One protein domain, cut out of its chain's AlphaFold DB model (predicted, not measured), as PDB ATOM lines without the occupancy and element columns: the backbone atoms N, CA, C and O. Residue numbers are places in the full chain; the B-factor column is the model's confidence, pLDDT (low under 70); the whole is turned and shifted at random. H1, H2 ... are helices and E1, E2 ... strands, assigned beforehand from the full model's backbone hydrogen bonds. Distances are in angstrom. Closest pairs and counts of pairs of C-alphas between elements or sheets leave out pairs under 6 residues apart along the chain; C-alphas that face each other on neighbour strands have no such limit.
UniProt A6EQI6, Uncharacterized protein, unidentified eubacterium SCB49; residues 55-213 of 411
ATOM      1  N   GLY A  55      39.811  40.730  43.667       57.06
ATOM      2  CA  GLY A  55      39.439  39.724  42.671       57.06
ATOM      3  C   GLY A  55      37.973  39.314  42.840       57.06
ATOM      4  O   GLY A  55      37.396  39.469  43.923       57.06
ATOM      5  N   LYS A  56      37.337  38.862  41.758       74.62
ATOM      6  CA  LYS A  56      35.967  38.338  41.812       74.62
ATOM      7  C   LYS A  56      35.945  37.031  42.604       74.62
ATOM      8  O   LYS A  56      36.912  36.271  42.594       74.62
ATOM      9  N   ASP A  57      34.850  36.792  43.312       84.50
ATOM     10  CA  ASP A  57      34.668  35.530  44.016       84.50
ATOM     11  C   ASP A  57      34.169  34.466  43.031       84.50
ATOM     12  O   ASP A  57      33.159  34.667  42.359       84.50
ATOM     13  N   PHE A  58      34.897  33.352  42.954       91.25
ATOM     14  CA  PHE A  58      34.542  32.182  42.142       91.25
ATOM     15  C   PHE A  58      34.287  30.951  43.019       91.25
ATOM     16  O   PHE A  58      34.266  29.834  42.513       91.25
ATOM     17  N   SER A  59      34.106  31.131  44.331       89.94
ATOM     18  CA  SER A  59      33.912  30.056  45.311       89.94
ATOM     19  C   SER A  59      32.800  29.070  44.938       89.94
ATOM     20  O   SER A  59      32.933  27.879  45.211       89.94
ATOM     21  N   ALA A  60      31.753  29.527  44.242       90.81
ATOM     22  CA  ALA A  60      30.689  28.675  43.708       90.81
ATOM     23  C   ALA A  60      31.221  27.537  42.815       90.81
ATOM     24  O   ALA A  60      30.676  26.434  42.836       90.81
ATOM     25  N   PHE A  61      32.324  27.759  42.093       93.31
ATOM     26  CA  PHE A  61      32.905  26.752  41.203       93.31
ATOM     27  C   PHE A  61      33.542  25.594  41.979       93.31
ATOM     28  O   PHE A  61      33.682  24.508  41.432       93.31
ATOM     29  N   ASN A  62      33.874  25.767  43.266       92.19
ATOM     30  CA  ASN A  62      34.397  24.675  44.100       92.19
ATOM     31  C   ASN A  62      33.387  23.540  44.309       92.19
ATOM     32  O   ASN A  62      33.780  22.433  44.665       92.19
ATOM     33  N   SER A  63      32.095  23.823  44.128       90.44
ATOM     34  CA  SER A  63      31.028  22.823  44.220       90.44
ATOM     35  C   SER A  63      30.762  22.090  42.902       90.44
ATOM     36  O   SER A  63      29.995  21.129  42.883       90.44
ATOM     37  N   GLU A  64      31.389  22.519  41.804       90.19
ATOM     38  CA  GLU A  64      31.242  21.856  40.516       90.19
ATOM     39  C   GLU A  64      32.080  20.577  40.490       90.19
ATOM     40  O   GLU A  64      33.309  20.610  40.525       90.19
ATOM     41  N   ALA A  65      31.400  19.436  40.412       87.62
ATOM     42  CA  ALA A  65      32.045  18.170  40.119       87.62
ATOM     43  C   ALA A  65      32.248  18.045  38.606       87.62
ATOM     44  O   ALA A  65      31.290  18.094  37.833       87.62
ATOM     45  N   ASP A  66      33.492  17.848  38.190       92.00
ATOM     46  CA  ASP A  66      33.853  17.530  36.816       92.00
ATOM     47  C   ASP A  66      34.714  16.265  36.768       92.00
ATOM     48  O   ASP A  66      35.360  15.888  37.745       92.00
ATOM     49  N   GLU A  67      34.728  15.595  35.617       89.88
ATOM     50  CA  GLU A  67      35.427  14.315  35.456       89.88
ATOM     51  C   GLU A  67      36.949  14.414  35.621       89.88
ATOM     52  O   GLU A  67      37.603  13.403  35.875       89.88
ATOM     53  N   LEU A  68      37.522  15.609  35.461       93.38
ATOM     54  CA  LEU A  68      38.948  15.848  35.637       93.38
ATOM     55  C   LEU A  68      39.272  16.407  37.029       93.38
ATOM     56  O   LEU A  68      40.448  16.493  37.373       93.38
ATOM     57  N   GLY A  69      38.277  16.780  37.835       94.38
ATOM     58  CA  GLY A  69      38.452  17.414  39.143       94.38
ATOM     59  C   GLY A  69      39.133  18.788  39.100       94.38
ATOM     60  O   GLY A  69      39.674  19.234  40.117       94.38
ATOM     61  N   VAL A  70      39.147  19.459  37.944       96.06
ATOM     62  CA  VAL A  70      39.870  20.728  37.747       96.06
ATOM     63  C   VAL A  70      38.994  21.960  37.962       96.06
ATOM     64  O   VAL A  70      39.541  23.030  38.234       96.06
ATOM     65  N   SER A  71      37.667  21.837  37.901       96.69
ATOM     66  CA  SER A  71      36.742  22.946  38.141       96.69
ATOM     67  C   SER A  71      36.902  23.484  39.562       96.69
ATOM     68  O   SER A  71      37.087  22.720  40.513       96.69
ATOM     69  N   GLY A  72      36.904  24.804  39.723       96.19
ATOM     70  CA  GLY A  72      37.089  25.426  41.028       96.19
ATOM     71  C   GLY A  72      37.491  26.892  40.992       96.19
ATOM     72  O   GLY A  72      37.736  27.486  39.942       96.19
ATOM     73  N   HIS A  73      37.574  27.455  42.188       95.44
ATOM     74  CA  HIS A  73      38.192  28.737  42.472       95.44
ATOM     75  C   HIS A  73      39.695  28.551  42.659       95.44
ATOM     76  O   HIS A  73      40.114  27.698  43.438       95.44
ATOM     77  N   TYR A  74      40.489  29.376  41.989       95.44
ATOM     78  CA  TYR A  74      41.940  29.366  42.078       95.44
ATOM     79  C   TYR A  74      42.455  30.743  42.472       95.44
ATOM     80  O   TYR A  74      41.867  31.777  42.148       95.44
ATOM     81  N   VAL A  75      43.589  30.750  43.158       93.69
ATOM     82  CA  VAL A  75      44.353  31.952  43.498       93.69
ATOM     83  C   VAL A  75      45.716  31.823  42.836       93.69
ATOM     84  O   VAL A  75      46.255  30.723  42.845       93.69
ATOM     85  N   GLY A  76      46.260  32.899  42.264       92.12
ATOM     86  CA  GLY A  76      47.639  32.928  41.764       92.12
ATOM     87  C   GLY A  76      48.680  33.181  42.862       92.12
ATOM     88  O   GLY A  76      48.379  33.784  43.896       92.12
ATOM     89  N   LEU A  77      49.906  32.712  42.632       90.31
ATOM     90  CA  LEU A  77      51.059  32.879  43.513       90.31
ATOM     91  C   LEU A  77      51.691  34.268  43.343       90.31
ATOM     92  O   LEU A  77      51.869  34.991  44.324       90.31
ATOM     93  N   ILE A  78      52.034  34.644  42.105       86.88
ATOM     94  CA  ILE A  78      52.682  35.926  41.783       86.88
ATOM     95  C   ILE A  78      51.632  37.032  41.683       86.88
ATOM     96  O   ILE A  78      51.782  38.098  42.286       86.88
ATOM     97  N   ASP A  79      50.572  36.799  40.909       82.56
ATOM     98  CA  ASP A  79      49.383  37.635  40.890       82.56
ATOM     99  C   ASP A  79      48.326  37.042  41.833       82.56
ATOM    100  O   ASP A  79      47.618  36.111  41.445       82.56
ATOM    101  N   PRO A  80      48.132  37.609  43.040       84.06
ATOM    102  CA  PRO A  80      47.182  37.088  44.023       84.06
ATOM    103  C   PRO A  80      45.712  37.289  43.613       84.06
ATOM    104  O   PRO A  80      44.806  37.109  44.435       84.06
ATOM    105  N   SER A  81      45.459  37.713  42.371       86.19
ATOM    106  CA  SER A  81      44.141  37.670  41.759       86.19
ATOM    107  C   SER A  81      43.555  36.258  41.776       86.19
ATOM    108  O   SER A  81      44.255  35.243  41.771       86.19
ATOM    109  N   THR A  82      42.233  36.221  41.815       89.88
ATOM    110  CA  THR A  82      41.450  34.996  41.790       89.88
ATOM    111  C   THR A  82      40.955  34.720  40.380       89.88
ATOM    112  O   THR A  82      40.614  35.646  39.638       89.88
ATOM    113  N   SER A  83      40.873  33.445  40.027       92.38
ATOM    114  CA  SER A  83      40.281  32.968  38.783       92.38
ATOM    115  C   SER A  83      39.308  31.824  39.055       92.38
ATOM    116  O   SER A  83      39.375  31.140  40.077       92.38
ATOM    117  N   GLY A  84      38.349  31.654  38.153       94.38
ATOM    118  CA  GLY A  84      37.466  30.500  38.109       94.38
ATOM    119  C   GLY A  84      37.865  29.605  36.947       94.38
ATOM    120  O   GLY A  84      38.037  30.093  35.832       94.38
ATOM    121  N   LEU A  85      37.996  28.307  37.197       96.25
ATOM    122  CA  LEU A  85      38.150  27.298  36.156       96.25
ATOM    123  C   LEU A  85      36.910  26.415  36.130       96.25
ATOM    124  O   LEU A  85      36.418  26.021  37.187       96.25
ATOM    125  N   LYS A  86      36.443  26.073  34.932       96.50
ATOM    126  CA  LYS A  86      35.341  25.134  34.730       96.50
ATOM    127  C   LYS A  86      35.632  24.210  33.562       96.50
ATOM    128  O   LYS A  86      35.822  24.662  32.436       96.50
ATOM    129  N   PHE A  87      35.675  22.909  33.815       97.25
ATOM    130  CA  PHE A  87      35.817  21.925  32.751       97.25
ATOM    131  C   PHE A  87      34.458  21.536  32.173       97.25
ATOM    132  O   PHE A  87      33.550  21.103  32.882       97.25
ATOM    133  N   VAL A  88      34.341  21.656  30.855       95.88
ATOM    134  CA  VAL A  88      33.149  21.322  30.086       95.88
ATOM    135  C   VAL A  88      33.494  20.193  29.128       95.88
ATOM    136  O   VAL A  88      34.119  20.396  28.087       95.88
ATOM    137  N   LYS A  89      33.051  18.982  29.471       94.81
ATOM    138  CA  LYS A  89      33.181  17.817  28.591       94.81
ATOM    139  C   LYS A  89      32.200  17.874  27.428       94.81
ATOM    140  O   LYS A  89      32.608  17.693  26.287       94.81
ATOM    141  N   ASN A  90      30.923  18.137  27.712       93.62
ATOM    142  CA  ASN A  90      29.848  18.157  26.723       93.62
ATOM    143  C   ASN A  90      29.152  19.520  26.691       93.62
ATOM    144  O   ASN A  90      28.822  20.068  27.741       93.62
ATOM    145  N   ARG A  91      28.868  20.028  25.489       93.56
ATOM    146  CA  ARG A  91      28.048  21.222  25.255       93.56
ATOM    147  C   ARG A  91      27.092  20.934  24.100       93.56
ATOM    148  O   ARG A  91      27.529  20.455  23.057       93.56
ATOM    149  N   ASP A  92      25.796  21.150  24.310       93.38
ATOM    150  CA  ASP A  92      24.743  20.926  23.303       93.38
ATOM    151  C   ASP A  92      24.782  19.526  22.655       93.38
ATOM    152  O   ASP A  92      24.645  19.364  21.442       93.38
ATOM    153  N   GLY A  93      25.031  18.494  23.469       91.38
ATOM    154  CA  GLY A  93      25.123  17.101  23.014       91.38
ATOM    155  C   GLY A  93      26.406  16.748  22.252       91.38
ATOM    156  O   GLY A  93      26.513  15.635  21.741       91.38
ATOM    157  N   LYS A  94      27.385  17.658  22.176       94.00
ATOM    158  CA  LYS A  94      28.689  17.425  21.544       94.00
ATOM    159  C   LYS A  94      29.799  17.379  22.583       94.00
ATOM    160  O   LYS A  94      29.838  18.214  23.485       94.00
ATOM    161  N   LEU A  95      30.729  16.445  22.406       92.50
ATOM    162  CA  LEU A  95      31.980  16.412  23.155       92.50
ATOM    163  C   LEU A  95      32.845  17.610  22.729       92.50
ATOM    164  O   LEU A  95      33.126  17.768  21.542       92.50
ATOM    165  N   VAL A  96      33.226  18.462  23.682       94.12
ATOM    166  CA  VAL A  96      34.045  19.665  23.445       94.12
ATOM    167  C   VAL A  96      35.360  19.666  24.222       94.12
ATOM    168  O   VAL A  96      36.319  20.247  23.728       94.12
ATOM    169  N   ASN A  97      35.417  19.029  25.400       96.00
ATOM    170  CA  ASN A  97      36.615  18.930  26.249       96.00
ATOM    171  C   ASN A  97      37.373  20.259  26.415       96.00
ATOM    172  O   ASN A  97      38.569  20.371  26.124       96.00
ATOM    173  N   LYS A  98      36.657  21.277  26.898       96.50
ATOM    174  CA  LYS A  98      37.180  22.633  27.086       96.50
ATOM    175  C   LYS A  98      37.335  22.985  28.557       96.50
ATOM    176  O   LYS A  98      36.508  22.611  29.378       96.50
ATOM    177  N   LEU A  99      38.367  23.758  28.867       97.25
ATOM    178  CA  LEU A  99      38.517  24.461  30.131       97.25
ATOM    179  C   LEU A  99      38.112  25.919  29.927       97.25
ATOM    180  O   LEU A  99      38.793  26.681  29.246       97.25
ATOM    181  N   GLU A 100      36.986  26.296  30.505       95.81
ATOM    182  CA  GLU A 100      36.529  27.674  30.587       95.81
ATOM    183  C   GLU A 100      37.286  28.382  31.717       95.81
ATOM    184  O   GLU A 100      37.342  27.909  32.853       95.81
ATOM    185  N   TYR A 101      37.901  29.509  31.383       93.88
ATOM    186  CA  TYR A 101      38.729  30.307  32.275       93.88
ATOM    187  C   TYR A 101      38.071  31.664  32.514       93.88
ATOM    188  O   TYR A 101      37.763  32.388  31.563       93.88
ATOM    189  N   TYR A 102      37.892  32.018  33.783       92.31
ATOM    190  CA  TYR A 102      37.172  33.202  34.234       92.31
ATOM    191  C   TYR A 102      38.050  34.067  35.141       92.31
ATOM    192  O   TYR A 102      38.687  33.587  36.074       92.31
ATOM    193  N   MET A 103      38.039  35.369  34.893       86.31
ATOM    194  CA  MET A 103      38.695  36.413  35.683       86.31
ATOM    195  C   MET A 103      37.799  37.637  35.864       86.31
ATOM    196  O   MET A 103      37.815  38.266  36.923       86.31
ATOM    197  N   SER A 104      37.023  37.995  34.839       80.12
ATOM    198  CA  SER A 104      36.262  39.246  34.812       80.12
ATOM    199  C   SER A 104      34.862  39.103  35.418       80.12
ATOM    200  O   SER A 104      34.395  39.992  36.139       80.12
ATOM    201  N   ASN A 105      34.170  38.003  35.113       83.12
ATOM    202  CA  ASN A 105      32.820  37.691  35.592       83.12
ATOM    203  C   ASN A 105      32.601  36.165  35.637       83.12
ATOM    204  O   ASN A 105      33.487  35.424  35.241       83.12
ATOM    205  N   THR A 106      31.453  35.708  36.143       83.69
ATOM    206  CA  THR A 106      31.111  34.278  36.303       83.69
ATOM    207  C   THR A 106      30.169  33.736  35.224       83.69
ATOM    208  O   THR A 106      29.869  32.549  35.226       83.69
ATOM    209  N   GLU A 107      29.652  34.587  34.336       85.69
ATOM    210  CA  GLU A 107      28.634  34.214  33.342       85.69
ATOM    211  C   GLU A 107      29.255  33.836  31.995       85.69
ATOM    212  O   GLU A 107      28.774  32.943  31.307       85.69
ATOM    213  N   THR A 108      30.341  34.512  31.617       86.81
ATOM    214  CA  THR A 108      31.006  34.363  30.320       86.81
ATOM    215  C   THR A 108      32.502  34.145  30.523       86.81
ATOM    216  O   THR A 108      33.133  34.954  31.210       86.81
ATOM    217  N   PRO A 109      33.084  33.073  29.954       91.12
ATOM    218  CA  PRO A 109      34.508  32.821  30.103       91.12
ATOM    219  C   PRO A 109      35.329  33.887  29.377       91.12
ATOM    220  O   PRO A 109      35.016  34.287  28.254       91.12
ATOM    221  N   ASP A 110      36.424  34.313  30.001       87.81
ATOM    222  CA  ASP A 110      37.427  35.188  29.388       87.81
ATOM    223  C   ASP A 110      38.287  34.427  28.360       87.81
ATOM    224  O   ASP A 110      38.914  35.028  27.480       87.81
ATOM    225  N   MET A 111      38.354  33.098  28.485       90.31
ATOM    226  CA  MET A 111      39.056  32.209  27.565       90.31
ATOM    227  C   MET A 111      38.485  30.795  27.627       90.31
ATOM    228  O   MET A 111      38.088  30.327  28.687       90.31
ATOM    229  N   GLU A 112      38.525  30.088  26.504       94.19
ATOM    230  CA  GLU A 112      38.297  28.645  26.463       94.19
ATOM    231  C   GLU A 112      39.575  27.957  25.996       94.19
ATOM    232  O   GLU A 112      40.061  28.252  24.907       94.19
ATOM    233  N   LEU A 113      40.128  27.051  26.793       95.06
ATOM    234  CA  LEU A 113      41.289  26.253  26.415       95.06
ATOM    235  C   LEU A 113      40.851  24.843  26.016       95.06
ATOM    236  O   LEU A 113      39.966  24.262  26.639       95.06
ATOM    237  N   THR A 114      41.486  24.276  25.001       96.38
ATOM    238  CA  THR A 114      41.231  22.916  24.524       96.38
ATOM    239  C   THR A 114      42.094  21.927  25.297       96.38
ATOM    240  O   THR A 114      43.299  22.136  25.428       96.38
ATOM    241  N   LEU A 115      41.505  20.836  25.792       97.12
ATOM    242  CA  LEU A 115      42.258  19.720  26.364       97.12
ATOM    243  C   LEU A 115      42.988  18.959  25.255       97.12
ATOM    244  O   LEU A 115      42.366  18.497  24.297       97.12
ATOM    245  N   LYS A 116      44.291  18.707  25.418       95.94
ATOM    246  CA  LYS A 116      44.982  17.735  24.562       95.94
ATOM    247  C   LYS A 116      44.647  16.311  25.009       95.94
ATOM    248  O   LYS A 116      45.409  15.667  25.727       95.94
ATOM    249  N   GLU A 117      43.504  15.800  24.553       94.62
ATOM    250  CA  GLU A 117      42.922  14.526  25.011       94.62
ATOM    251  C   GLU A 117      43.899  13.352  24.970       94.62
ATOM    252  O   GLU A 117      43.973  12.559  25.903       94.62
ATOM    253  N   SER A 118      44.700  13.245  23.907       93.56
ATOM    254  CA  SER A 118      45.655  12.146  23.762       93.56
ATOM    255  C   SER A 118      46.709  12.102  24.868       93.56
ATOM    256  O   SER A 118      47.261  11.032  25.112       93.56
ATOM    257  N   TYR A 119      47.023  13.244  25.487       95.19
ATOM    258  CA  TYR A 119      47.963  13.310  26.603       95.19
ATOM    259  C   TYR A 119      47.299  12.873  27.905       95.19
ATOM    260  O   TYR A 119      47.885  12.086  28.644       95.19
ATOM    261  N   TYR A 120      46.047  13.269  28.125       95.25
ATOM    262  CA  TYR A 120      45.272  12.822  29.277       95.25
ATOM    263  C   TYR A 120      44.963  11.320  29.217       95.25
ATOM    264  O   TYR A 120      45.355  10.570  30.100       95.25
ATOM    265  N   THR A 121      44.350  10.839  28.136       93.62
ATOM    266  CA  THR A 121      43.881   9.446  28.035       93.62
ATOM    267  C   THR A 121      45.012   8.414  28.107       93.62
ATOM    268  O   THR A 121      44.774   7.263  28.457       93.62
ATOM    269  N   LYS A 122      46.242   8.792  27.738       93.06
ATOM    270  CA  LYS A 122      47.388   7.867  27.692       93.06
ATOM    271  C   LYS A 122      48.392   8.052  28.822       93.06
ATOM    272  O   LYS A 122      49.086   7.094  29.146       93.06
ATOM    273  N   TYR A 123      48.512   9.267  29.353       93.88
ATOM    274  CA  TYR A 123      49.571   9.639  30.297       93.88
ATOM    275  C   TYR A 123      49.045  10.432  31.496       93.88
ATOM    276  O   TYR A 123      49.844  10.919  32.288       93.88
ATOM    277  N   GLU A 124      47.724  10.600  31.606       94.50
ATOM    278  CA  GLU A 124      47.035  11.344  32.671       94.50
ATOM    279  C   GLU A 124      47.484  12.811  32.798       94.50
ATOM    280  O   GLU A 124      47.238  13.474  33.804       94.50
ATOM    281  N   VAL A 125      48.095  13.364  31.742       96.50
ATOM    282  CA  VAL A 125      48.532  14.764  31.711       96.50
ATOM    283  C   VAL A 125      47.368  15.655  31.293       96.50
ATOM    284  O   VAL A 125      46.951  15.659  30.132       96.50
ATOM    285  N   LYS A 126      46.863  16.454  32.237       97.56
ATOM    286  CA  LYS A 126      45.822  17.460  31.994       97.56
ATOM    287  C   LYS A 126      46.456  18.746  31.471       97.56
ATOM    288  O   LYS A 126      46.784  19.648  32.238       97.56
ATOM    289  N   MET A 127      46.661  18.789  30.158       97.38
ATOM    290  CA  MET A 127      47.196  19.946  29.440       97.38
ATOM    291  C   MET A 127      46.089  20.619  28.637       97.38
ATOM    292  O   MET A 127      45.478  19.992  27.767       97.38
ATOM    293  N   PHE A 128      45.890  21.906  28.889       97.31
ATOM    294  CA  PHE A 128      44.938  22.740  28.178       97.31
ATOM    295  C   PHE A 128      45.667  23.868  27.464       97.31
ATOM    296  O   PHE A 128      46.565  24.474  28.042       97.31
ATOM    297  N   PHE A 129      45.279  24.175  26.231       95.19
ATOM    298  CA  PHE A 129      45.935  25.215  25.442       95.19
ATOM    299  C   PHE A 129      44.947  26.051  24.627       95.19
ATOM    300  O   PHE A 129      43.834  25.624  24.326       95.19
ATOM    301  N   ASN A 130      45.353  27.262  24.261       91.12
ATOM    302  CA  ASN A 130      44.621  28.121  23.341       91.12
ATOM    303  C   ASN A 130      45.599  28.949  22.501       91.12
ATOM    304  O   ASN A 130      46.522  29.569  23.036       91.12
ATOM    305  N   TRP A 131      45.343  29.009  21.195       87.06
ATOM    306  CA  TRP A 131      45.978  29.945  20.274       87.06
ATOM    307  C   TRP A 131      45.033  31.105  19.943       87.06
ATOM    308  O   TRP A 131      44.091  30.960  19.166       87.06
ATOM    309  N   ARG A 132      45.311  32.292  20.487       81.88
ATOM    310  CA  ARG A 132      44.540  33.521  20.208       81.88
ATOM    311  C   ARG A 132      45.009  34.249  18.952       81.88
ATOM    312  O   ARG A 132      44.270  35.035  18.363       81.88
ATOM    313  N   SER A 133      46.263  34.032  18.580       80.81
ATOM    314  CA  SER A 133      46.878  34.524  17.354       80.81
ATOM    315  C   SER A 133      47.960  33.549  16.914       80.81
ATOM    316  O   SER A 133      48.392  32.689  17.678       80.81
ATOM    317  N   ALA A 134      48.452  33.729  15.689       81.12
ATOM    318  CA  ALA A 134      49.542  32.917  15.173       81.12
ATOM    319  C   ALA A 134      50.904  33.177  15.858       81.12
ATOM    320  O   ALA A 134      51.884  32.519  15.530       81.12
ATOM    321  N   SER A 135      51.009  34.145  16.775       78.81
ATOM    322  CA  SER A 135      52.270  34.523  17.426       78.81
ATOM    323  C   SER A 135      52.462  33.809  18.763       78.81
ATOM    324  O   SER A 135      51.492  33.552  19.469       78.81
ATOM    325  N   ALA A 136      53.718  33.597  19.170       76.19
ATOM    326  CA  ALA A 136      54.051  33.031  20.487       76.19
ATOM    327  C   ALA A 136      53.382  33.783  21.656       76.19
ATOM    328  O   ALA A 136      52.966  33.190  22.643       76.19
ATOM    329  N   SER A 137      53.218  35.103  21.526       77.56
ATOM    330  CA  SER A 137      52.539  35.946  22.519       77.56
ATOM    331  C   SER A 137      51.027  35.717  22.630       77.56
ATOM    332  O   SER A 137      50.414  36.228  23.563       77.56
ATOM    333  N   GLY A 138      50.416  35.050  21.650       78.38
ATOM    334  CA  GLY A 138      48.996  34.699  21.633       78.38
ATOM    335  C   GLY A 138      48.715  33.284  22.128       78.38
ATOM    336  O   GLY A 138      47.556  32.879  22.111       78.38
ATOM    337  N   TYR A 139      49.743  32.545  22.544       86.25
ATOM    338  CA  TYR A 139      49.604  31.210  23.103       86.25
ATOM    339  C   TYR A 139      49.377  31.259  24.614       86.25
ATOM    340  O   TYR A 139      50.071  31.985  25.329       86.25
ATOM    341  N   ALA A 140      48.439  30.451  25.097       87.69
ATOM    342  CA  ALA A 140      48.261  30.159  26.511       87.69
ATOM    343  C   ALA A 140      48.224  28.643  26.710       87.69
ATOM    344  O   ALA A 140      47.484  27.958  26.007       87.69
ATOM    345  N   GLU A 141      48.983  28.131  27.678       94.00
ATOM    346  CA  GLU A 141      48.956  26.725  28.093       94.00
ATOM    347  C   GLU A 141      48.888  26.642  29.612       94.00
ATOM    348  O   GLU A 141      49.514  27.432  30.321       94.00
ATOM    349  N   ILE A 142      48.090  25.702  30.106       96.31
ATOM    350  CA  ILE A 142      47.952  25.404  31.527       96.31
ATOM    351  C   ILE A 142      48.079  23.894  31.697       96.31
ATOM    352  O   ILE A 142      47.433  23.129  30.977       96.31
ATOM    353  N   ILE A 143      48.907  23.469  32.650       97.94
ATOM    354  CA  ILE A 143      49.084  22.058  33.003       97.94
ATOM    355  C   ILE A 143      48.820  21.886  34.493       97.94
ATOM    356  O   ILE A 143      49.371  22.625  35.309       97.94
ATOM    357  N   GLU A 144      48.011  20.893  34.861       97.94
ATOM    358  CA  GLU A 144      47.889  20.501  36.266       97.94
ATOM    359  C   GLU A 144      49.164  19.768  36.718       97.94
ATOM    360  O   GLU A 144      49.513  18.712  36.187       97.94
ATOM    361  N   VAL A 145      49.874  20.338  37.695       97.44
ATOM    362  CA  VAL A 145      51.145  19.807  38.229       97.44
ATOM    363  C   VAL A 145      50.943  18.965  39.493       97.44
ATOM    364  O   VAL A 145      51.720  18.046  39.770       97.44
ATOM    365  N   ALA A 146      49.854  19.223  40.214       96.88
ATOM    366  CA  ALA A 146      49.317  18.414  41.301       96.88
ATOM    367  C   ALA A 146      47.804  18.658  41.400       96.88
ATOM    368  O   ALA A 146      47.346  19.682  40.899       96.88
ATOM    369  N   PRO A 147      47.020  17.771  42.039       95.75
ATOM    370  CA  PRO A 147      45.579  17.965  42.169       95.75
ATOM    371  C   PRO A 147      45.225  19.363  42.697       95.75
ATOM    372  O   PRO A 147      45.603  19.728  43.808       95.75
ATOM    373  N   GLY A 148      44.513  20.152  41.888       95.50
ATOM    374  CA  GLY A 148      44.130  21.522  42.237       95.50
ATOM    375  C   GLY A 148      45.260  22.558  42.182       95.50
ATOM    376  O   GLY A 148      45.055  23.667  42.674       95.50
ATOM    377  N   VAL A 149      46.411  22.235  41.586       97.81
ATOM    378  CA  VAL A 149      47.546  23.143  41.353       97.81
ATOM    379  C   VAL A 149      47.886  23.173  39.863       97.81
ATOM    380  O   VAL A 149      48.243  22.162  39.258       97.81
ATOM    381  N   MET A 150      47.806  24.360  39.276       97.75
ATOM    382  CA  MET A 150      47.965  24.629  37.853       97.75
ATOM    383  C   MET A 150      49.223  25.456  37.606       97.75
ATOM    384  O   MET A 150      49.393  26.521  38.197       97.75
ATOM    385  N   ALA A 151      50.070  25.009  36.686       97.31
ATOM    386  CA  ALA A 151      51.151  25.815  36.141       97.31
ATOM    387  C   ALA A 151      50.659  26.539  34.884       97.31
ATOM    388  O   ALA A 151      50.163  25.900  33.954       97.31
ATOM    389  N   VAL A 152      50.810  27.863  34.845       93.94
ATOM    390  CA  VAL A 152      50.532  28.671  33.652       93.94
ATOM    391  C   VAL A 152      51.831  28.854  32.886       93.94
ATOM    392  O   VAL A 152      52.840  29.299  33.440       93.94
ATOM    393  N   ILE A 153      51.802  28.508  31.605       92.25
ATOM    394  CA  ILE A 153      52.994  28.337  30.785       92.25
ATOM    395  C   ILE A 153      53.003  29.348  29.645       92.25
ATOM    396  O   ILE A 153      52.006  29.581  28.956       92.25
ATOM    397  N   LYS A 154      54.186  29.915  29.418       84.06
ATOM    398  CA  LYS A 154      54.538  30.672  28.223       84.06
ATOM    399  C   LYS A 154      55.345  29.790  27.271       84.06
ATOM    400  O   LYS A 154      56.285  29.115  27.685       84.06
ATOM    401  N   GLY A 155      55.008  29.878  25.987       80.94
ATOM    402  CA  GLY A 155      55.788  29.316  24.887       80.94
ATOM    403  C   GLY A 155      56.742  30.297  24.227       80.94
ATOM    404  O   GLY A 155      56.559  31.516  24.297       80.94
ATOM    405  N   ASP A 156      57.711  29.752  23.498       80.25
ATOM    406  CA  ASP A 156      58.625  30.505  22.634       80.25
ATOM    407  C   ASP A 156      58.355  30.330  21.127       80.25
ATOM    408  O   ASP A 156      59.016  30.974  20.309       80.25
ATOM    409  N   ARG A 157      57.372  29.506  20.731       79.31
ATOM    410  CA  ARG A 157      57.035  29.262  19.317       79.31
ATOM    411  C   ARG A 157      55.724  29.912  18.895       79.31
ATOM    412  O   ARG A 157      54.769  30.003  19.658       79.31
ATOM    413  N   SER A 158      55.697  30.334  17.635       81.69
ATOM    414  CA  SER A 158      54.484  30.721  16.914       81.69
ATOM    415  C   SER A 158      53.640  29.499  16.543       81.69
ATOM    416  O   SER A 158      54.131  28.369  16.561       81.69
ATOM    417  N   LEU A 159      52.381  29.751  16.192       79.00
ATOM    418  CA  LEU A 159      51.399  28.743  15.808       79.00
ATOM    419  C   LEU A 159      51.930  27.848  14.688       79.00
ATOM    420  O   LEU A 159      52.387  28.343  13.657       79.00
ATOM    421  N   ASN A 160      51.812  26.540  14.896       73.75
ATOM    422  CA  ASN A 160      52.043  25.535  13.864       73.75
ATOM    423  C   ASN A 160      50.707  24.957  13.377       73.75
ATOM    424  O   ASN A 160      50.405  25.010  12.190       73.75
ATOM    425  N   ASP A 161      49.888  24.487  14.320       82.06
ATOM    426  CA  ASP A 161      48.528  23.992  14.110       82.06
ATOM    427  C   ASP A 161      47.651  24.496  15.269       82.06
ATOM    428  O   ASP A 161      48.093  24.503  16.418       82.06
ATOM    429  N   ALA A 162      46.446  24.986  14.967       83.88
ATOM    430  CA  ALA A 162      45.537  25.556  15.965       83.88
ATOM    431  C   ALA A 162      44.872  24.481  16.830       83.88
ATOM    432  O   ALA A 162      44.440  24.785  17.944       83.88
ATOM    433  N   ASP A 163      44.847  23.241  16.338       87.06
ATOM    434  CA  ASP A 163      44.262  22.090  17.018       87.06
ATOM    435  C   ASP A 163      45.284  21.330  17.887       87.06
ATOM    436  O   ASP A 163      44.931  20.362  18.568       87.06
ATOM    437  N   ASP A 164      46.545  21.779  17.913       89.88
ATOM    438  CA  ASP A 164      47.621  21.195  18.713       89.88
ATOM    439  C   ASP A 164      48.276  22.216  19.664       89.88
ATOM    440  O   ASP A 164      48.398  23.403  19.341       89.88
ATOM    441  N   PRO A 165      48.745  21.769  20.848       91.25
ATOM    442  CA  PRO A 165      49.573  22.601  21.711       91.25
ATOM    443  C   PRO A 165      50.928  22.874  21.047       91.25
ATOM    444  O   PRO A 165      51.253  22.354  19.975       91.25
ATOM    445  N   LEU A 166      51.773  23.654  21.721       89.44
ATOM    446  CA  LEU A 166      53.173  23.789  21.327       89.44
ATOM    447  C   LEU A 166      53.821  22.414  21.098       89.44
ATOM    448  O   LEU A 166      53.609  21.495  21.902       89.44
ATOM    449  N   PRO A 167      54.684  22.283  20.074       88.25
ATOM    450  CA  PRO A 167      55.522  21.106  19.904       88.25
ATOM    451  C   PRO A 167      56.244  20.721  21.205       88.25
ATOM    452  O   PRO A 167      56.582  21.576  22.029       88.25
ATOM    453  N   LEU A 168      56.462  19.425  21.433       88.00
ATOM    454  CA  LEU A 168      57.076  18.951  22.681       88.00
ATOM    455  C   LEU A 168      58.531  19.421  22.841       88.00
ATOM    456  O   LEU A 168      59.001  19.528  23.966       88.00
ATOM    457  N   ASP A 169      59.224  19.730  21.745       80.25
ATOM    458  CA  ASP A 169      60.571  20.318  21.700       80.25
ATOM    459  C   ASP A 169      60.591  21.846  21.898       80.25
ATOM    460  O   ASP A 169      61.664  22.444  21.947       80.25
ATOM    461  N   ALA A 170      59.430  22.500  22.011       86.12
ATOM    462  CA  ALA A 170      59.351  23.923  22.330       86.12
ATOM    463  C   ALA A 170      59.721  24.191  23.793       86.12
ATOM    464  O   ALA A 170      59.360  23.416  24.687       86.12
ATOM    465  N   ASN A 171      60.362  25.337  24.043       84.69
ATOM    466  CA  ASN A 171      60.647  25.756  25.407       84.69
ATOM    467  C   ASN A 171      59.351  26.206  26.084       84.69
ATOM    468  O   ASN A 171      58.552  26.963  25.519       84.69
ATOM    469  N   ARG A 172      59.164  25.738  27.316       89.12
ATOM    470  CA  ARG A 172      58.027  26.062  28.174       89.12
ATOM    471  C   ARG A 172      58.549  26.692  29.445       89.12
ATOM    472  O   ARG A 172      59.346  26.084  30.151       89.12
ATOM    473  N   THR A 173      58.083  27.898  29.729       92.12
ATOM    474  CA  THR A 173      58.425  28.609  30.958       92.12
ATOM    475  C   THR A 173      57.171  28.782  31.792       92.12
ATOM    476  O   THR A 173      56.206  29.396  31.330       92.12
ATOM    477  N   VAL A 174      57.182  28.260  33.012       93.00
ATOM    478  CA  VAL A 174      56.168  28.533  34.025       93.00
ATOM    479  C   VAL A 174      56.328  29.977  34.476       93.00
ATOM    480  O   VAL A 174      57.411  30.428  34.832       93.00
ATOM    481  N   ILE A 175      55.232  30.719  34.412       93.12
ATOM    482  CA  ILE A 175      55.199  32.161  34.692       93.12
ATOM    483  C   ILE A 175      54.224  32.524  35.810       93.12
ATOM    484  O   ILE A 175      54.195  33.673  36.238       93.12
ATOM    485  N   GLU A 176      53.396  31.572  36.233       94.25
ATOM    486  CA  GLU A 176      52.448  31.696  37.334       94.25
ATOM    487  C   GLU A 176      52.081  30.291  37.825       94.25
ATOM    488  O   GLU A 176      52.015  29.346  37.031       94.25
ATOM    489  N   VAL A 177      51.806  30.172  39.123       95.38
ATOM    490  CA  VAL A 177      51.206  28.979  39.730       95.38
ATOM    491  C   VAL A 177      49.866  29.386  40.317       95.38
ATOM    492  O   VAL A 177      49.787  30.345  41.078       95.38
ATOM    493  N   ALA A 178      48.808  28.658  39.981       95.94
ATOM    494  CA  ALA A 178      47.486  28.881  40.542       95.94
ATOM    495  C   ALA A 178      47.033  27.656  41.336       95.94
ATOM    496  O   ALA A 178      47.168  26.533  40.858       95.94
ATOM    497  N   ALA A 179      46.466  27.850  42.523       96.88
ATOM    498  CA  ALA A 179      46.032  26.748  43.382       96.88
ATOM    499  C   ALA A 179      44.621  26.959  43.945       96.88
ATOM    500  O   ALA A 179      44.230  28.092  44.240       96.88
ATOM    501  N   LYS A 180      43.877  25.858  44.127       95.06
ATOM    502  CA  LYS A 180      42.595  25.849  44.855       95.06
ATOM    503  C   LYS A 180      42.782  26.150  46.343       95.06
ATOM    504  O   LYS A 180      41.973  26.855  46.940       95.06
ATOM    505  N   ASP A 181      43.858  25.623  46.926       94.31
ATOM    506  CA  ASP A 181      44.259  25.873  48.308       94.31
ATOM    507  C   ASP A 181      45.572  26.659  48.336       94.31
ATOM    508  O   ASP A 181      46.589  26.202  47.810       94.31
ATOM    509  N   LYS A 182      45.558  27.826  48.989       92.69
ATOM    510  CA  LYS A 182      46.731  28.696  49.123       92.69
ATOM    511  C   LYS A 182      47.881  28.037  49.882       92.69
ATOM    512  O   LYS A 182      49.020  28.429  49.658       92.69
ATOM    513  N   THR A 183      47.612  27.055  50.745       95.25
ATOM    514  CA  THR A 183      48.676  26.317  51.453       95.25
ATOM    515  C   THR A 183      49.560  25.520  50.488       95.25
ATOM    516  O   THR A 183      50.714  25.237  50.788       95.25
ATOM    517  N   SER A 184      49.075  25.242  49.271       94.69
ATOM    518  CA  SER A 184      49.860  24.582  48.222       94.69
ATOM    519  C   SER A 184      51.112  25.372  47.840       94.69
ATOM    520  O   SER A 184      52.086  24.774  47.396       94.69
ATOM    521  N   PHE A 185      51.118  26.693  48.032       93.00
ATOM    522  CA  PHE A 185      52.270  27.551  47.744       93.00
ATOM    523  C   PHE A 185      53.452  27.348  48.692       93.00
ATOM    524  O   PHE A 185      54.562  27.736  48.345       93.00
ATOM    525  N   ASP A 186      53.252  26.673  49.829       93.38
ATOM    526  CA  ASP A 186      54.355  26.245  50.698       93.38
ATOM    527  C   ASP A 186      55.222  25.164  50.023       93.38
ATOM    528  O   ASP A 186      56.351  24.913  50.436       93.38
ATOM    529  N   THR A 187      54.686  24.497  48.994       93.56
ATOM    530  CA  THR A 187      55.369  23.453  48.212       93.56
ATOM    531  C   THR A 187      55.563  23.845  46.747       93.56
ATOM    532  O   THR A 187      56.553  23.460  46.136       93.56
ATOM    533  N   TRP A 188      54.613  24.573  46.162       93.56
ATOM    534  CA  TRP A 188      54.544  24.840  44.727       93.56
ATOM    535  C   TRP A 188      54.871  26.294  44.408       93.56
ATOM    536  O   TRP A 188      53.981  27.109  44.159       93.56
ATOM    537  N   ASP A 189      56.164  26.598  44.379       93.00
ATOM    538  CA  ASP A 189      56.680  27.801  43.735       93.00
ATOM    539  C   ASP A 189      56.883  27.595  42.220       93.00
ATOM    540  O   ASP A 189      56.587  26.535  41.658       93.00
ATOM    541  N   ILE A 190      57.363  28.636  41.533       93.81
ATOM    542  CA  ILE A 190      57.607  28.604  40.083       93.81
ATOM    543  C   ILE A 190      58.634  27.534  39.712       93.81
ATOM    544  O   ILE A 190      58.434  26.829  38.725       93.81
ATOM    545  N   GLU A 191      59.711  27.397  40.486       92.50
ATOM    546  CA  GLU A 191      60.794  26.454  40.192       92.50
ATOM    547  C   GLU A 191      60.317  25.005  40.338       92.50
ATOM    548  O   GLU A 191      60.538  24.174  39.454       92.50
ATOM    549  N   THR A 192      59.574  24.712  41.404       92.25
ATOM    550  CA  THR A 192      59.003  23.386  41.661       92.25
ATOM    551  C   THR A 192      57.942  23.031  40.621       92.25
ATOM    552  O   THR A 192      57.914  21.910  40.101       92.25
ATOM    553  N   ALA A 193      57.087  23.993  40.256       94.69
ATOM    554  CA  ALA A 193      56.117  23.818  39.182       94.69
ATOM    555  C   ALA A 193      56.803  23.604  37.822       94.69
ATOM    556  O   ALA A 193      56.392  22.710  37.081       94.69
ATOM    557  N   GLN A 194      57.867  24.351  37.512       94.50
ATOM    558  CA  GLN A 194      58.660  24.176  36.293       94.50
ATOM    559  C   GLN A 194      59.267  22.775  36.226       94.50
ATOM    560  O   GLN A 194      59.063  22.078  35.235       94.50
ATOM    561  N   ALA A 195      59.918  22.312  37.296       88.88
ATOM    562  CA  ALA A 195      60.498  20.972  37.345       88.88
ATOM    563  C   ALA A 195      59.441  19.878  37.110       88.88
ATOM    564  O   ALA A 195      59.686  18.887  36.414       88.88
ATOM    565  N   LYS A 196      58.228  20.062  37.647       95.00
ATOM    566  CA  LYS A 196      57.118  19.137  37.400       95.00
ATOM    567  C   LYS A 196      56.613  19.203  35.960       95.00
ATOM    568  O   LYS A 196      56.355  18.148  35.382       95.00
ATOM    569  N   VAL A 197      56.488  20.395  35.377       95.31
ATOM    570  CA  VAL A 197      56.156  20.566  33.954       95.31
ATOM    571  C   VAL A 197      57.190  19.856  33.087       95.31
ATOM    572  O   VAL A 197      56.805  19.044  32.249       95.31
ATOM    573  N   ASP A 198      58.482  20.056  33.336       89.88
ATOM    574  CA  ASP A 198      59.562  19.414  32.583       89.88
ATOM    575  C   ASP A 198      59.489  17.883  32.682       89.88
ATOM    576  O   ASP A 198      59.639  17.186  31.678       89.88
ATOM    577  N   MET A 199      59.156  17.344  33.859       86.81
ATOM    578  CA  MET A 199      58.933  15.906  34.056       86.81
ATOM    579  C   MET A 199      57.739  15.374  33.237       86.81
ATOM    580  O   MET A 199      57.824  14.306  32.616       86.81
ATOM    581  N   LEU A 200      56.618  16.105  33.216       94.06
ATOM    582  CA  LEU A 200      55.426  15.732  32.445       94.06
ATOM    583  C   LEU A 200      55.710  15.800  30.937       94.06
ATOM    584  O   LEU A 200      55.421  14.850  30.211       94.06
ATOM    585  N   ILE A 201      56.346  16.876  30.469       92.31
ATOM    586  CA  ILE A 201      56.755  17.033  29.068       92.31
ATOM    587  C   ILE A 201      57.777  15.965  28.672       92.31
ATOM    588  O   ILE A 201      57.649  15.381  27.598       92.31
ATOM    589  N   GLY A 202      58.735  15.634  29.539       87.19
ATOM    590  CA  GLY A 202      59.692  14.546  29.333       87.19
ATOM    591  C   GLY A 202      59.009  13.189  29.142       87.19
ATOM    592  O   GLY A 202      59.360  12.440  28.228       87.19
ATOM    593  N   THR A 203      57.964  12.905  29.924       88.62
ATOM    594  CA  THR A 203      57.138  11.694  29.761       88.62
ATOM    595  C   THR A 203      56.476  11.655  28.379       88.62
ATOM    596  O   THR A 203      56.542  10.641  27.676       88.62
ATOM    597  N   LEU A 204      55.891  12.775  27.945       91.81
ATOM    598  CA  LEU A 204      55.266  12.895  26.626       91.81
ATOM    599  C   LEU A 204      56.291  12.791  25.484       91.81
ATOM    600  O   LEU A 204      56.025  12.123  24.481       91.81
ATOM    601  N   LYS A 205      57.477  13.395  25.640       88.88
ATOM    602  CA  LYS A 205      58.600  13.277  24.697       88.88
ATOM    603  C   LYS A 205      59.034  11.822  24.546       88.88
ATOM    604  O   LYS A 205      59.133  11.346  23.419       88.88
ATOM    605  N   GLY A 206      59.226  11.095  25.650       86.88
ATOM    606  CA  GLY A 206      59.592   9.675  25.621       86.88
ATOM    607  C   GLY A 206      58.562   8.821  24.877       86.88
ATOM    608  O   GLY A 206      58.905   8.025  24.003       86.88
ATOM    609  N   ALA A 207      57.276   9.052  25.132       89.50
ATOM    610  CA  ALA A 207      56.194   8.390  24.410       89.50
ATOM    611  C   ALA A 207      56.182   8.677  22.896       89.50
ATOM    612  O   ALA A 207      55.987   7.766  22.082       89.50
ATOM    613  N   GLN A 208      56.372   9.940  22.511       89.75
ATOM    614  CA  GLN A 208      56.445  10.347  21.108       89.75
ATOM    615  C   GLN A 208      57.687   9.747  20.429       89.75
ATOM    616  O   GLN A 208      57.584   9.202  19.331       89.75
ATOM    617  N   SER A 209      58.820   9.729  21.130       90.38
ATOM    618  CA  SER A 209      60.066   9.095  20.696       90.38
ATOM    619  C   SER A 209      59.891   7.613  20.382       90.38
ATOM    620  O   SER A 209      60.304   7.148  19.322       90.38
ATOM    621  N   GLU A 210      59.193   6.867  21.238       91.44
ATOM    622  CA  GLU A 210      58.903   5.450  20.995       91.44
ATOM    623  C   GLU A 210      58.032   5.232  19.750       91.44
ATOM    624  O   GLU A 210      58.242   4.293  18.973       91.44
ATOM    625  N   LYS A 211      57.057   6.114  19.507       92.25
ATOM    626  CA  LYS A 211      56.248   6.088  18.280       92.25
ATOM    627  C   LYS A 211      57.106   6.372  17.045       92.25
ATOM    628  O   LYS A 211      56.971   5.681  16.029       92.25
ATOM    629  N   ASP A 212      57.994   7.351  17.141       93.38
ATOM    630  CA  ASP A 212      58.876   7.762  16.054       93.38
ATOM    631  C   ASP A 212      59.915   6.688  15.742       93.38
ATOM    632  O   ASP A 212      60.078   6.312  14.580       93.38
ATOM    633  N   LYS A 213      60.500   6.070  16.770       94.44
ATOM    634  CA  LYS A 213      61.356   4.888  16.646       94.44
ATOM    635  C   LYS A 213      60.625   3.746  15.951       94.44
ATOM    636  O   LYS A 213      61.141   3.198  14.981       94.44
TER     637      LYS A 213
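Overview. This is residues 55 to 213 of the 411 residues of an uncharacterized protein of unidentified eubacterium SCB49 (UniProt A6EQI6). A closed barrel of eight antiparallel strands, E1 to E8 in order round the ring, makes the body, and the long helix H4 crosses its outside with residues 190 to 201 before running on past it. The hairpin of E2 and E3 reaches out from the ring beyond bends at residues 88 and 97, while the short helices H1 and H3 sit on the barrel's outside. The printed part has 159 residues, with four named helices and eight named strands in the order H1 E1 E2 E3 E4 H2 E5 E6 E7 E8 H3 H4; its class is mixed, helices and strands. It is compact, with a radius of gyration of the C-alphas of 15.2 A and spans of 48 by 41 by 29 A.

Arrangement. Begin with two meanders, each strand the antiparallel neighbour and hairpin partner of the one before: E1, residues 72 to 76, E2, 82 to 91, E3, 94 to 102, and E4, 111 to 115; then E5, 127 to 131, E6, 139 to 146, E7, 149 to 155, and E8, 172 to 179. Look within hydrogen-bond range for N 74 and O 83, 2.8 A, N 86 and O 100, 2.9 A, and N 99 and O 113, 2.8 A, in the first; in the second, N 130 and O 140, 2.8 A, N 143 and O 151, 3.0 A, and N 152 and O 176, 2.9 A. N 114 and O 129, 2.8 A, pair E4 with E5; N 75 and O 179, 2.9 A, pair E1 with E8. H4, residues 190 to 213, is outside the barrel at a height of 9.1 A over the sheet, across the strands at 71 degrees to E6 on the local plane; its closest C-alphas to E8 are those of Gln 194 and Val 174, 5.5 A. H2, residues 117 to 123, is on the barrel and only just touches H4, at its residues 203 to 204 alone, with 3 pairs of C-alphas within 8 A, the closest Tyr 119 and Leu 204, 7.3 A; they stand about perpendicular, 88 degrees. H1, residues 59 to 63, lies over E1 at a height of 5.7 A, and H3, residues 182 to 186, over E8 at 8.4 A. Every O i to N i+4 pair is within range in H4, 2 of 3 in H2 and 0 of 1 in both H1 and H3, each with 2 of 2 O i to N i+3 pairs.

Along the chain. Find C-alpha 72 at (37.089, 25.426, 41.028), where E1 begins. E2 runs 25.4 A, E6 22.2 A and E3 22.0 A. From C-alpha 190 at (57.607, 28.604, 40.083), H4 runs 33.6 A to C-alpha 213 at (61.356, 4.888, 16.646).

Size, cuts and confidence. The C-alphas of Asp 57 and Lys 213 are the farthest apart, 49.0 A. The printed part has no cut; E7 to E8 is the long link, 16 residues. Mean pLDDT of the printed part is 90.8, with residue 55 under 70.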